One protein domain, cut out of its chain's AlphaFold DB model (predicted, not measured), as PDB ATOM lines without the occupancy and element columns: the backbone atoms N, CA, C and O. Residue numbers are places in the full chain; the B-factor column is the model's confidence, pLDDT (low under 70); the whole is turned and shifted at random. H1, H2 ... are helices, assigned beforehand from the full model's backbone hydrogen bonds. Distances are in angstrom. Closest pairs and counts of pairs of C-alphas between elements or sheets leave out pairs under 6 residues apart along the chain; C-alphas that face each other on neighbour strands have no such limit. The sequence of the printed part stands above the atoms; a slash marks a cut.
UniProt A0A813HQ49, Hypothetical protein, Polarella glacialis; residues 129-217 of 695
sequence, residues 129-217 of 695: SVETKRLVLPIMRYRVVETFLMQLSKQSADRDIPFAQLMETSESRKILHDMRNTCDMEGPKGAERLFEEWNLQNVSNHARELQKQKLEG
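This is residues 129 to 217 of the 695 residues of the protein "Hypothetical protein" of Polarella glacialis (UniProt A0A813HQ49). A long helix, H5, and H4 before it open as a narrow V from a tight turn; H2 starts inside the V, H1 packs on H4, H3 packs on the far part of H2, and residues 200 to 217 stick out as an arm. The 89 printed residues hold five named helices in the order H1 to H5 and no named strand: all helix. The whole is only just loose, close to compact, with a radius of gyration of the C-alphas of 14.6 A and spans of 43 by 32 by 19 A.

Start at H1, residues 130 to 136: it touches H4, residues 170 to 186, with residues 173 to 180 of H4 alone, closest at the C-alphas of Val 136 and Leu 176, 7.2 A. Next comes H2, residues 143 to 159, which with residues 152 to 156 alone touches H3, residues 163 to 168; their closest C-alphas, Ser 156 and Phe 163, are 5.2 A apart. H2 and H4 are close but not clearly touching, at a shallow tilt of 12 degrees, opposite ways. H5, residues 188 to 216, forms a helical hairpin with H4 at a steep tilt of 38 degrees; the closest C-alphas, Cys 183 and Gly 190, are 5.5 A apart. Residues 143 to 144 alone of H2 touch H5, at an only just steep tilt of 37 degrees; the closest C-alphas are Val 144 and Phe 195, 4.8 A. H2, H4 and H5 make an up and down bundle, each running against the one before. H5 is apart from H1 and H3. In H1, H2, H3, H4 and H5 every O i to N i+4 pair is within hydrogen-bond range.

Find C-alpha 130 at (209.623, 166.104, 162.472), where H1 begins. H2 runs 24.0 A from C-alpha 143 to 159, and beyond H3 the helix H4 runs 24.2 A. H5 runs 40.6 A to C-alpha 216 at (231.102, 134.780, 141.933).

The C-alphas of Val 130 and Leu 215, the two farthest apart, are 44.7 A apart. The printed part has no cut and no long link. Look for low confidence, pLDDT under 70, at residue 207 and residues 209 to 217.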
ATOM      1  N   SER A 129     213.977 164.368 160.880       90.56
ATOM      2  CA  SER A 129     212.985 165.443 160.729       90.56
ATOM      3  C   SER A 129     211.637 165.132 161.396       90.56
ATOM      4  O   SER A 129     211.202 163.985 161.543       90.56
ATOM      5  N   VAL A 130     210.928 166.194 161.791       88.31
ATOM      6  CA  VAL A 130     209.623 166.104 162.472       88.31
ATOM      7  C   VAL A 130     208.573 165.402 161.602       88.31
ATOM      8  O   VAL A 130     207.745 164.654 162.122       88.31
ATOM      9  N   GLU A 131     208.617 165.600 160.285       86.31
ATOM     10  CA  GLU A 131     207.733 164.933 159.319       86.31
ATOM     11  C   GLU A 131     207.933 163.415 159.316       86.31
ATOM     12  O   GLU A 131     206.964 162.663 159.404       86.31
ATOM     13  N   THR A 132     209.190 162.969 159.304       87.25
ATOM     14  CA  THR A 132     209.559 161.549 159.331       87.25
ATOM     15  C   THR A 132     209.123 160.895 160.642       87.25
ATOM     16  O   THR A 132     208.513 159.826 160.637       87.25
ATOM     17  N   LYS A 133     209.317 161.579 161.777       90.19
ATOM     18  CA  LYS A 133     208.815 161.112 163.079       90.19
ATOM     19  C   LYS A 133     207.289 160.955 163.075       90.19
ATOM     20  O   LYS A 133     206.783 159.907 163.468       90.19
ATOM     21  N   ARG A 134     206.544 161.944 162.562       89.62
ATOM     22  CA  ARG A 134     205.070 161.880 162.422       89.62
ATOM     23  C   ARG A 134     204.594 160.780 161.472       89.62
ATOM     24  O   ARG A 134     203.455 160.325 161.599       89.62
ATOM     25  N   LEU A 135     205.423 160.394 160.504       90.00
ATOM     26  CA  LEU A 135     205.139 159.302 159.582       90.00
ATOM     27  C   LEU A 135     205.249 157.938 160.271       90.00
ATOM     28  O   LEU A 135     204.337 157.126 160.149       90.00
ATOM     29  N   VAL A 136     206.338 157.724 161.009       90.38
ATOM     30  CA  VAL A 136     206.742 156.412 161.537       90.38
ATOM     31  C   VAL A 136     206.080 156.070 162.873       90.38
ATOM     32  O   VAL A 136     205.660 154.930 163.063       90.38
ATOM     33  N   LEU A 137     205.941 157.033 163.792       88.00
ATOM     34  CA  LEU A 137     205.446 156.804 165.163       88.00
ATOM     35  C   LEU A 137     204.145 155.968 165.249       88.00
ATOM     36  O   LEU A 137     204.110 155.033 166.047       88.00
ATOM     37  N   PRO A 138     203.093 156.223 164.439       88.81
ATOM     38  CA  PRO A 138     201.840 155.459 164.515       88.81
ATOM     39  C   PRO A 138     201.968 153.991 164.081       88.81
ATOM     40  O   PRO A 138     201.203 153.135 164.531       88.81
ATOM     41  N   ILE A 139     202.927 153.699 163.201       91.00
ATOM     42  CA  ILE A 139     203.085 152.399 162.536       91.00
ATOM     43  C   ILE A 139     204.290 151.599 163.046       91.00
ATOM     44  O   ILE A 139     204.406 150.415 162.744       91.00
ATOM     45  N   MET A 140     205.140 152.201 163.884       86.31
ATOM     46  CA  MET A 140     206.354 151.598 164.453       86.31
ATOM     47  C   MET A 140     206.100 150.283 165.207       86.31
ATOM     48  O   MET A 140     206.971 149.424 165.271       86.31
ATOM     49  N   ARG A 141     204.891 150.105 165.755       86.31
ATOM     50  CA  ARG A 141     204.479 148.882 166.465       86.31
ATOM     51  C   ARG A 141     204.406 147.638 165.574       86.31
ATOM     52  O   ARG A 141     204.312 146.529 166.095       86.31
ATOM     53  N   TYR A 142     204.360 147.807 164.255       90.25
ATOM     54  CA  TYR A 142     204.243 146.699 163.318       90.25
ATOM     55  C   TYR A 142     205.623 146.158 162.935       90.25
ATOM     56  O   TYR A 142     206.520 146.914 162.562       90.25
ATOM     57  N   ARG A 143     205.769 144.825 162.953       86.75
ATOM     58  CA  ARG A 143     207.047 144.131 162.698       86.75
ATOM     59  C   ARG A 143     207.679 144.486 161.353       86.75
ATOM     60  O   ARG A 143     208.900 144.529 161.260       86.75
ATOM     61  N   VAL A 144     206.874 144.752 160.321       88.81
ATOM     62  CA  VAL A 144     207.383 145.148 158.997       88.81
ATOM     63  C   VAL A 144     208.127 146.484 159.041       88.81
ATOM     64  O   VAL A 144     209.220 146.592 158.492       88.81
ATOM     65  N   VAL A 145     207.591 147.464 159.773       90.25
ATOM     66  CA  VAL A 145     208.207 148.788 159.930       90.25
ATOM     67  C   VAL A 145     209.461 148.675 160.786       90.25
ATOM     68  O   VAL A 145     210.500 149.215 160.429       90.25
ATOM     69  N   GLU A 146     209.395 147.913 161.877       88.44
ATOM     70  CA  GLU A 146     210.551 147.634 162.729       88.44
ATOM     71  C   GLU A 146     211.710 146.998 161.940       88.44
ATOM     72  O   GLU A 146     212.841 147.480 161.995       88.44
ATOM     73  N   THR A 147     211.415 145.961 161.150       87.56
ATOM     74  CA  THR A 147     212.410 145.251 160.330       87.56
ATOM     75  C   THR A 147     213.037 146.185 159.291       87.56
ATOM     76  O   THR A 147     214.250 146.151 159.082       87.56
ATOM     77  N   PHE A 148     212.233 147.055 158.672       89.94
ATOM     78  CA  PHE A 148     212.713 148.051 157.716       89.94
ATOM     79  C   PHE A 148     213.652 149.081 158.362       89.94
ATOM     80  O   PHE A 148     214.743 149.332 157.849       89.94
ATOM     81  N   LEU A 149     213.272 149.640 159.516       90.94
ATOM     82  CA  LEU A 149     214.092 150.620 160.235       90.94
ATOM     83  C   LEU A 149     215.424 150.020 160.698       90.94
ATOM     84  O   LEU A 149     216.469 150.655 160.569       90.94
ATOM     85  N   MET A 150     215.413 148.778 161.181       87.75
ATOM     86  CA  MET A 150     216.641 148.071 161.550       87.75
ATOM     87  C   MET A 150     217.552 147.814 160.352       87.75
ATOM     88  O   MET A 150     218.768 147.953 160.467       87.75
ATOM     89  N   GLN A 151     216.987 147.487 159.188       87.62
ATOM     90  CA  GLN A 151     217.769 147.336 157.964       87.62
ATOM     91  C   GLN A 151     218.430 148.655 157.548       87.62
ATOM     92  O   GLN A 151     219.600 148.644 157.164       87.62
ATOM     93  N   LEU A 152     217.730 149.787 157.666       89.75
ATOM     94  CA  LEU A 152     218.311 151.110 157.412       89.75
ATOM     95  C   LEU A 152     219.395 151.477 158.432       89.75
ATOM     96  O   LEU A 152     220.426 152.026 158.053       89.75
ATOM     97  N   SER A 153     219.208 151.127 159.705       89.38
ATOM     98  CA  SER A 153     220.214 151.322 160.758       89.38
ATOM     99  C   SER A 153     221.474 150.494 160.501       89.38
ATOM    100  O   SER A 153     222.590 151.009 160.568       89.38
ATOM    101  N   LYS A 154     221.314 149.240 160.065       87.75
ATOM    102  CA  LYS A 154     222.436 148.403 159.631       87.75
ATOM    103  C   LYS A 154     223.146 148.985 158.404       87.75
ATOM    104  O   LYS A 154     224.366 149.059 158.393       87.75
ATOM    105  N   GLN A 155     222.405 149.462 157.402       88.12
ATOM    106  CA  GLN A 155     222.994 150.120 156.227       88.12
ATOM    107  C   GLN A 155     223.727 151.418 156.576       88.12
ATOM    108  O   GLN A 155     224.743 151.718 155.951       88.12
ATOM    109  N   SER A 156     223.221 152.172 157.554       91.12
ATOM    110  CA  SER A 156     223.873 153.364 158.098       91.12
ATOM    111  C   SER A 156     225.244 153.014 158.676       91.12
ATOM    112  O   SER A 156     226.227 153.648 158.305       91.12
ATOM    113  N   ALA A 157     225.322 151.951 159.486       87.44
ATOM    114  CA  ALA A 157     226.577 151.464 160.059       87.44
ATOM    115  C   ALA A 157     227.533 150.875 159.004       87.44
ATOM    116  O   ALA A 157     228.722 151.176 159.021       87.44
ATOM    117  N   ASP A 158     227.023 150.072 158.063       88.06
ATOM    118  CA  ASP A 158     227.839 149.405 157.039       88.06
ATOM    119  C   ASP A 158     228.436 150.395 156.021       88.06
ATOM    120  O   ASP A 158     229.525 150.169 155.492       88.06
ATOM    121  N   ARG A 159     227.708 151.476 155.698       89.19
ATOM    122  CA  ARG A 159     228.113 152.479 154.695       89.19
ATOM    123  C   ARG A 159     228.684 153.759 155.299       89.19
ATOM    124  O   ARG A 159     229.092 154.626 154.534       89.19
ATOM    125  N   ASP A 160     228.684 153.871 156.625       89.69
ATOM    126  CA  ASP A 160     229.081 155.070 157.372       89.69
ATOM    127  C   ASP A 160     228.318 156.337 156.919       89.69
ATOM    128  O   ASP A 160     228.877 157.417 156.735       89.69
ATOM    129  N   ILE A 161     227.009 156.191 156.672       90.56
ATOM    130  CA  ILE A 161     226.102 157.284 156.275       90.56
ATOM    131  C   ILE A 161     225.132 157.538 157.432       90.56
ATOM    132  O   ILE A 161     224.561 156.566 157.928       90.56
ATOM    133  N   PRO A 162     224.860 158.793 157.841       91.81
ATOM    134  CA  PRO A 162     223.909 159.076 158.914       91.81
ATOM    135  C   PRO A 162     222.521 158.474 158.655       91.81
ATOM    136  O   PRO A 162     221.948 158.639 157.574       91.81
ATOM    137  N   PHE A 163     221.944 157.823 159.667       91.38
ATOM    138  CA  PHE A 163     220.626 157.184 159.577       91.38
ATOM    139  C   PHE A 163     219.528 158.154 159.115       91.38
ATOM    140  O   PHE A 163     218.719 157.811 158.253       91.38
ATOM    141  N   ALA A 164     219.544 159.394 159.615       89.94
ATOM    142  CA  ALA A 164     218.597 160.432 159.213       89.94
ATOM    143  C   ALA A 164     218.628 160.698 157.696       89.94
ATOM    144  O   ALA A 164     217.579 160.835 157.071       89.94
ATOM    145  N   GLN A 165     219.809 160.674 157.074       89.62
ATOM    146  CA  GLN A 165     219.949 160.874 155.632       89.62
ATOM    147  C   GLN A 165     219.347 159.710 154.826       89.62
ATOM    148  O   GLN A 165     218.731 159.938 153.786       89.62
ATOM    149  N   LEU A 166     219.476 158.472 155.318       89.56
ATOM    150  CA  LEU A 166     218.870 157.280 154.707       89.56
ATOM    151  C   LEU A 166     217.354 157.187 154.926       89.56
ATOM    152  O   LEU A 166     216.657 156.528 154.158       89.56
ATOM    153  N   MET A 167     216.829 157.825 155.968       89.56
ATOM    154  CA  MET A 167     215.387 157.945 156.190       89.56
ATOM    155  C   MET A 167     214.749 159.011 155.295       89.56
ATOM    156  O   MET A 167     213.569 158.915 154.953       89.56
ATOM    157  N   GLU A 168     215.514 160.034 154.910       88.19
ATOM    158  CA  GLU A 168     215.024 161.169 154.127       88.19
ATOM    159  C   GLU A 168     215.121 160.990 152.609       88.19
ATOM    160  O   GLU A 168     214.572 161.803 151.861       88.19
ATOM    161  N   THR A 169     215.727 159.904 152.134       91.69
ATOM    162  CA  THR A 169     215.686 159.525 150.719       91.69
ATOM    163  C   THR A 169     214.252 159.329 150.225       91.69
ATOM    164  O   THR A 169     213.371 158.822 150.927       91.69
ATOM    165  N   SER A 170     214.021 159.706 148.964       88.94
ATOM    166  CA  SER A 170     212.712 159.601 148.303       88.94
ATOM    167  C   SER A 170     212.164 158.171 148.301       88.94
ATOM    168  O   SER A 170     210.962 157.973 148.466       88.94
ATOM    169  N   GLU A 171     213.044 157.179 148.168       90.38
ATOM    170  CA  GLU A 171     212.714 155.753 148.210       90.38
ATOM    171  C   GLU A 171     212.208 155.325 149.596       90.38
ATOM    172  O   GLU A 171     211.098 154.805 149.706       90.38
ATOM    173  N   SER A 172     212.970 155.613 150.660       88.31
ATOM    174  CA  SER A 172     212.610 155.270 152.042       88.31
ATOM    175  C   SER A 172     211.296 155.922 152.468       88.31
ATOM    176  O   SER A 172     210.431 155.266 153.049       88.31
ATOM    177  N   ARG A 173     211.097 157.200 152.116       89.06
ATOM    178  CA  ARG A 173     209.845 157.915 152.394       89.06
ATOM    179  C   ARG A 173     208.659 157.294 151.669       89.06
ATOM    180  O   ARG A 173     207.609 157.123 152.283       89.06
ATOM    181  N   LYS A 174     208.812 156.934 150.390       92.38
ATOM    182  CA  LYS A 174     207.744 156.284 149.619       92.38
ATOM    183  C   LYS A 174     207.333 154.956 150.256       92.38
ATOM    184  O   LYS A 174     206.149 154.752 150.497       92.38
ATOM    185  N   ILE A 175     208.307 154.117 150.614       91.50
ATOM    186  CA  ILE A 175     208.058 152.825 151.272       91.50
ATOM    187  C   ILE A 175     207.298 153.023 152.592       91.50
ATOM    188  O   ILE A 175     206.290 152.360 152.830       91.50
ATOM    189  N   LEU A 176     207.723 153.972 153.433       91.88
ATOM    190  CA  LEU A 176     207.056 154.261 154.707       91.88
ATOM    191  C   LEU A 176     205.639 154.824 154.528       91.88
ATOM    192  O   LEU A 176     204.750 154.500 155.316       91.88
ATOM    193  N   HIS A 177     205.406 155.643 153.501       92.94
ATOM    194  CA  HIS A 177     204.068 156.122 153.154       92.94
ATOM    195  C   HIS A 177     203.154 154.989 152.682       92.94
ATOM    196  O   HIS A 177     202.020 154.904 153.149       92.94
ATOM    197  N   ASP A 178     203.643 154.096 151.824       90.94
ATOM    198  CA  ASP A 178     202.875 152.950 151.331       90.94
ATOM    199  C   ASP A 178     202.535 151.980 152.477       90.94
ATOM    200  O   ASP A 178     201.385 151.547 152.621       90.94
ATOM    201  N   MET A 179     203.504 151.718 153.367       91.56
ATOM    202  CA  MET A 179     203.282 150.949 154.593       91.56
ATOM    203  C   MET A 179     202.241 151.619 155.492       91.56
ATOM    204  O   MET A 179     201.327 150.943 155.966       91.56
ATOM    205  N   ARG A 180     202.333 152.940 155.697       91.69
ATOM    206  CA  ARG A 180     201.365 153.689 156.505       91.69
ATOM    207  C   ARG A 180     199.959 153.614 155.938       91.69
ATOM    208  O   ARG A 180     199.047 153.259 156.670       91.69
ATOM    209  N   ASN A 181     199.795 153.904 154.652       92.44
ATOM    210  CA  ASN A 181     198.490 153.892 153.997       92.44
ATOM    211  C   ASN A 181     197.824 152.520 154.131       92.44
ATOM    212  O   ASN A 181     196.652 152.423 154.478       92.44
ATOM    213  N   THR A 182     198.593 151.453 153.927       89.88
ATOM    214  CA  THR A 182     198.090 150.082 154.055       89.88
ATOM    215  C   THR A 182     197.734 149.743 155.505       89.88
ATOM    216  O   THR A 182     196.673 149.182 155.767       89.88
ATOM    217  N   CYS A 183     198.582 150.123 156.465       90.50
ATOM    218  CA  CYS A 183     198.332 149.891 157.889       90.50
ATOM    219  C   CYS A 183     197.142 150.700 158.425       90.50
ATOM    220  O   CYS A 183     196.422 150.210 159.292       90.50
ATOM    221  N   ASP A 184     196.933 151.919 157.928       89.25
ATOM    222  CA  ASP A 184     195.820 152.785 158.321       89.25
ATOM    223  C   ASP A 184     194.489 152.275 157.725       89.25
ATOM    224  O   ASP A 184     193.455 152.348 158.388       89.25
ATOM    225  N   MET A 185     194.513 151.693 156.516       89.62
ATOM    226  CA  MET A 185     193.326 151.136 155.843       89.62
ATOM    227  C   MET A 185     192.924 149.744 156.349       89.62
ATOM    228  O   MET A 185     191.748 149.484 156.597       89.62
ATOM    229  N   GLU A 186     193.884 148.827 156.473       88.88
ATOM    230  CA  GLU A 186     193.636 147.401 156.740       88.88
ATOM    231  C   GLU A 186     193.992 146.990 158.181       88.88
ATOM    232  O   GLU A 186     193.728 145.858 158.606       88.88
ATOM    233  N   GLY A 187     194.596 147.894 158.959       89.44
ATOM    234  CA  GLY A 187     194.992 147.639 160.338       89.44
ATOM    235  C   GLY A 187     196.079 146.557 160.459       89.44
ATOM    236  O   GLY A 187     196.993 146.491 159.632       89.44
ATOM    237  N   PRO A 188     196.016 145.685 161.486       89.19
ATOM    238  CA  PRO A 188     197.054 144.683 161.738       89.19
ATOM    239  C   PRO A 188     197.151 143.620 160.634       89.19
ATOM    240  O   PRO A 188     198.243 143.131 160.368       89.19
ATOM    241  N   LYS A 189     196.045 143.308 159.945       88.81
ATOM    242  CA  LYS A 189     196.037 142.327 158.847       88.81
ATOM    243  C   LYS A 189     196.838 142.816 157.640       88.81
ATOM    244  O   LYS A 189     197.584 142.044 157.047       88.81
ATOM    245  N   GLY A 190     196.724 144.105 157.311       89.38
ATOM    246  CA  GLY A 190     197.536 144.716 156.256       89.38
ATOM    247  C   GLY A 190     199.021 144.722 156.608       89.38
ATOM    248  O   GLY A 190     199.860 144.436 155.759       89.38
ATOM    249  N   ALA A 191     199.351 144.971 157.878       89.69
ATOM    250  CA  ALA A 191     200.729 144.916 158.358       89.69
ATOM    251  C   ALA A 191     201.335 143.500 158.292       89.69
ATOM    252  O   ALA A 191     202.505 143.360 157.941       89.69
ATOM    253  N   GLU A 192     200.556 142.459 158.605       89.12
ATOM    254  CA  GLU A 192     200.977 141.057 158.458       89.12
ATOM    255  C   GLU A 192     201.211 140.690 156.991       89.12
ATOM    256  O   GLU A 192     202.275 140.171 156.662       89.12
ATOM    257  N   ARG A 193     200.285 141.051 156.094       91.50
ATOM    258  CA  ARG A 193     200.442 140.836 154.648       91.50
ATOM    259  C   ARG A 193     201.693 141.524 154.098       91.50
ATOM    260  O   ARG A 193     202.478 140.898 153.390       91.50
ATOM    261  N   LEU A 194     201.921 142.784 154.472       90.69
ATOM    262  CA  LEU A 194     203.140 143.508 154.103       90.69
ATOM    263  C   LEU A 194     204.401 142.817 154.634       90.69
ATOM    264  O   LEU A 194     205.417 142.783 153.945       90.69
ATOM    265  N   PHE A 195     204.355 142.257 155.845       89.00
ATOM    266  CA  PHE A 195     205.482 141.520 156.412       89.00
ATOM    267  C   PHE A 195     205.762 140.212 155.659       89.00
ATOM    268  O   PHE A 195     206.922 139.866 155.441       89.00
ATOM    269  N   GLU A 196     204.725 139.492 155.237       87.75
ATOM    270  CA  GLU A 196     204.859 138.284 154.419       87.75
ATOM    271  C   GLU A 196     205.445 138.592 153.038       87.75
ATOM    272  O   GLU A 196     206.417 137.953 152.633       87.75
ATOM    273  N   GLU A 197     204.918 139.608 152.346       87.88
ATOM    274  CA  GLU A 197     205.446 140.085 151.061       87.88
ATOM    275  C   GLU A 197     206.922 140.504 151.192       87.88
ATOM    276  O   GLU A 197     207.768 140.089 150.395       87.88
ATOM    277  N   TRP A 198     207.253 141.249 152.252       84.94
ATOM    278  CA  TRP A 198     208.618 141.664 152.574       84.94
ATOM    279  C   TRP A 198     209.553 140.471 152.806       84.94
ATOM    280  O   TRP A 198     210.653 140.414 152.253       84.94
ATOM    281  N   ASN A 199     209.119 139.484 153.594       83.56
ATOM    282  CA  ASN A 199     209.901 138.278 153.856       83.56
ATOM    283  C   ASN A 199     210.111 137.454 152.588       83.56
ATOM    284  O   ASN A 199     211.228 137.008 152.342       83.56
ATOM    285  N   LEU A 200     209.084 137.283 151.754       80.56
ATOM    286  CA  LEU A 200     209.200 136.580 150.476       80.56
ATOM    287  C   LEU A 200     210.206 137.267 149.550       80.56
ATOM    288  O   LEU A 200     211.065 136.606 148.960       80.56
ATOM    289  N   GLN A 201     210.142 138.595 149.458       82.12
ATOM    290  CA  GLN A 201     211.076 139.370 148.652       82.12
ATOM    291  C   GLN A 201     212.507 139.261 149.189       82.12
ATOM    292  O   GLN A 201     213.436 139.043 148.411       82.12
ATOM    293  N   ASN A 202     212.696 139.328 150.507       78.06
ATOM    294  CA  ASN A 202     214.010 139.173 151.129       78.06
ATOM    295  C   ASN A 202     214.569 137.761 150.992       78.06
ATOM    296  O   ASN A 202     215.747 137.622 150.681       78.06
ATOM    297  N   VAL A 203     213.750 136.721 151.145       75.25
ATOM    298  CA  VAL A 203     214.159 135.331 150.899       75.25
ATOM    299  C   VAL A 203     214.556 135.154 149.436       75.25
ATOM    300  O   VAL A 203     215.607 134.583 149.159       75.25
ATOM    301  N   SER A 204     213.781 135.694 148.490       73.31
ATOM    302  CA  SER A 204     214.126 135.647 147.065       73.31
ATOM    303  C   SER A 204     215.416 136.410 146.758       73.31
ATOM    304  O   SER A 204     216.227 135.940 145.961       73.31
ATOM    305  N   ASN A 205     215.613 137.587 147.346       76.75
ATOM    306  CA  ASN A 205     216.820 138.383 147.148       76.75
ATOM    307  C   ASN A 205     218.034 137.705 147.784       76.75
ATOM    308  O   ASN A 205     219.080 137.631 147.153       76.75
ATOM    309  N   HIS A 206     217.883 137.141 148.981       70.81
ATOM    310  CA  HIS A 206     218.926 136.377 149.655       70.81
ATOM    311  C   HIS A 206     219.282 135.104 148.883       70.81
ATOM    312  O   HIS A 206     220.457 134.802 148.724       70.81
ATOM    313  N   ALA A 207     218.296 134.394 148.329       67.50
ATOM    314  CA  ALA A 207     218.532 133.241 147.464       67.50
ATOM    315  C   ALA A 207     219.293 133.633 146.188       67.50
ATOM    316  O   ALA A 207     220.242 132.950 145.809       67.50
ATOM    317  N   ARG A 208     218.926 134.756 145.556       71.00
ATOM    318  CA  ARG A 208     219.653 135.312 144.402       71.00
ATOM    319  C   ARG A 208     221.070 135.728 144.766       71.00
ATOM    320  O   ARG A 208     221.982 135.452 144.000       71.00
ATOM    321  N   GLU A 209     221.260 136.356 145.920       69.69
ATOM    322  CA  GLU A 209     222.568 136.789 146.407       69.69
ATOM    323  C   GLU A 209     223.450 135.589 146.761       69.69
ATOM    324  O   GLU A 209     224.596 135.539 146.346       69.69
ATOM    325  N   LEU A 210     222.913 134.559 147.420       67.00
ATOM    326  CA  LEU A 210     223.608 133.289 147.641       67.00
ATOM    327  C   LEU A 210     223.961 132.602 146.321       67.00
ATOM    328  O   LEU A 210     225.047 132.050 146.182       67.00
ATOM    329  N   GLN A 211     223.058 132.618 145.339       62.53
ATOM    330  CA  GLN A 211     223.323 132.062 144.015       62.53
ATOM    331  C   GLN A 211     224.410 132.860 143.289       62.53
ATOM    332  O   GLN A 211     225.310 132.269 142.697       62.53
ATOM    333  N   LYS A 212     224.384 134.189 143.403       67.38
ATOM    334  CA  LYS A 212     225.420 135.088 142.904       67.38
ATOM    335  C   LYS A 212     226.754 134.828 143.601       67.38
ATOM    336  O   LYS A 212     227.735 134.614 142.916       67.38
ATOM    337  N   GLN A 213     226.786 134.696 144.923       64.50
ATOM    338  CA  GLN A 213     227.975 134.321 145.696       64.50
ATOM    339  C   GLN A 213     228.472 132.906 145.392       64.50
ATOM    340  O   GLN A 213     229.660 132.649 145.505       64.50
ATOM    341  N   LYS A 214     227.613 131.967 144.990       62.41
ATOM    342  CA  LYS A 214     228.059 130.652 144.497       62.41
ATOM    343  C   LYS A 214     228.695 130.742 143.110       62.41
ATOM    344  O   LYS A 214     229.604 129.975 142.818       62.41
ATOM    345  N   LEU A 215     228.212 131.651 142.263       57.94
ATOM    346  CA  LEU A 215     228.732 131.883 140.911       57.94
ATOM    347  C   LEU A 215     229.986 132.777 140.898       57.94
ATOM    348  O   LEU A 215     230.862 132.575 140.065       57.94
ATOM    349  N   GLU A 216     230.059 133.747 141.808       51.75
ATOM    350  CA  GLU A 216     231.102 134.780 141.933       51.75
ATOM    351  C   GLU A 216     232.020 134.560 143.143       51.75
ATOM    352  O   GLU A 216     232.958 135.326 143.363       51.75
ATOM    353  N   GLY A 217     231.745 133.537 143.953       53.22
ATOM    354  CA  GLY A 217     232.525 133.216 145.140       53.22
ATOM    355  C   GLY A 217     233.989 133.017 144.771       53.22
ATOM    356  O   GLY A 217     234.272 132.503 143.686       53.22
TER     357      GLY A 217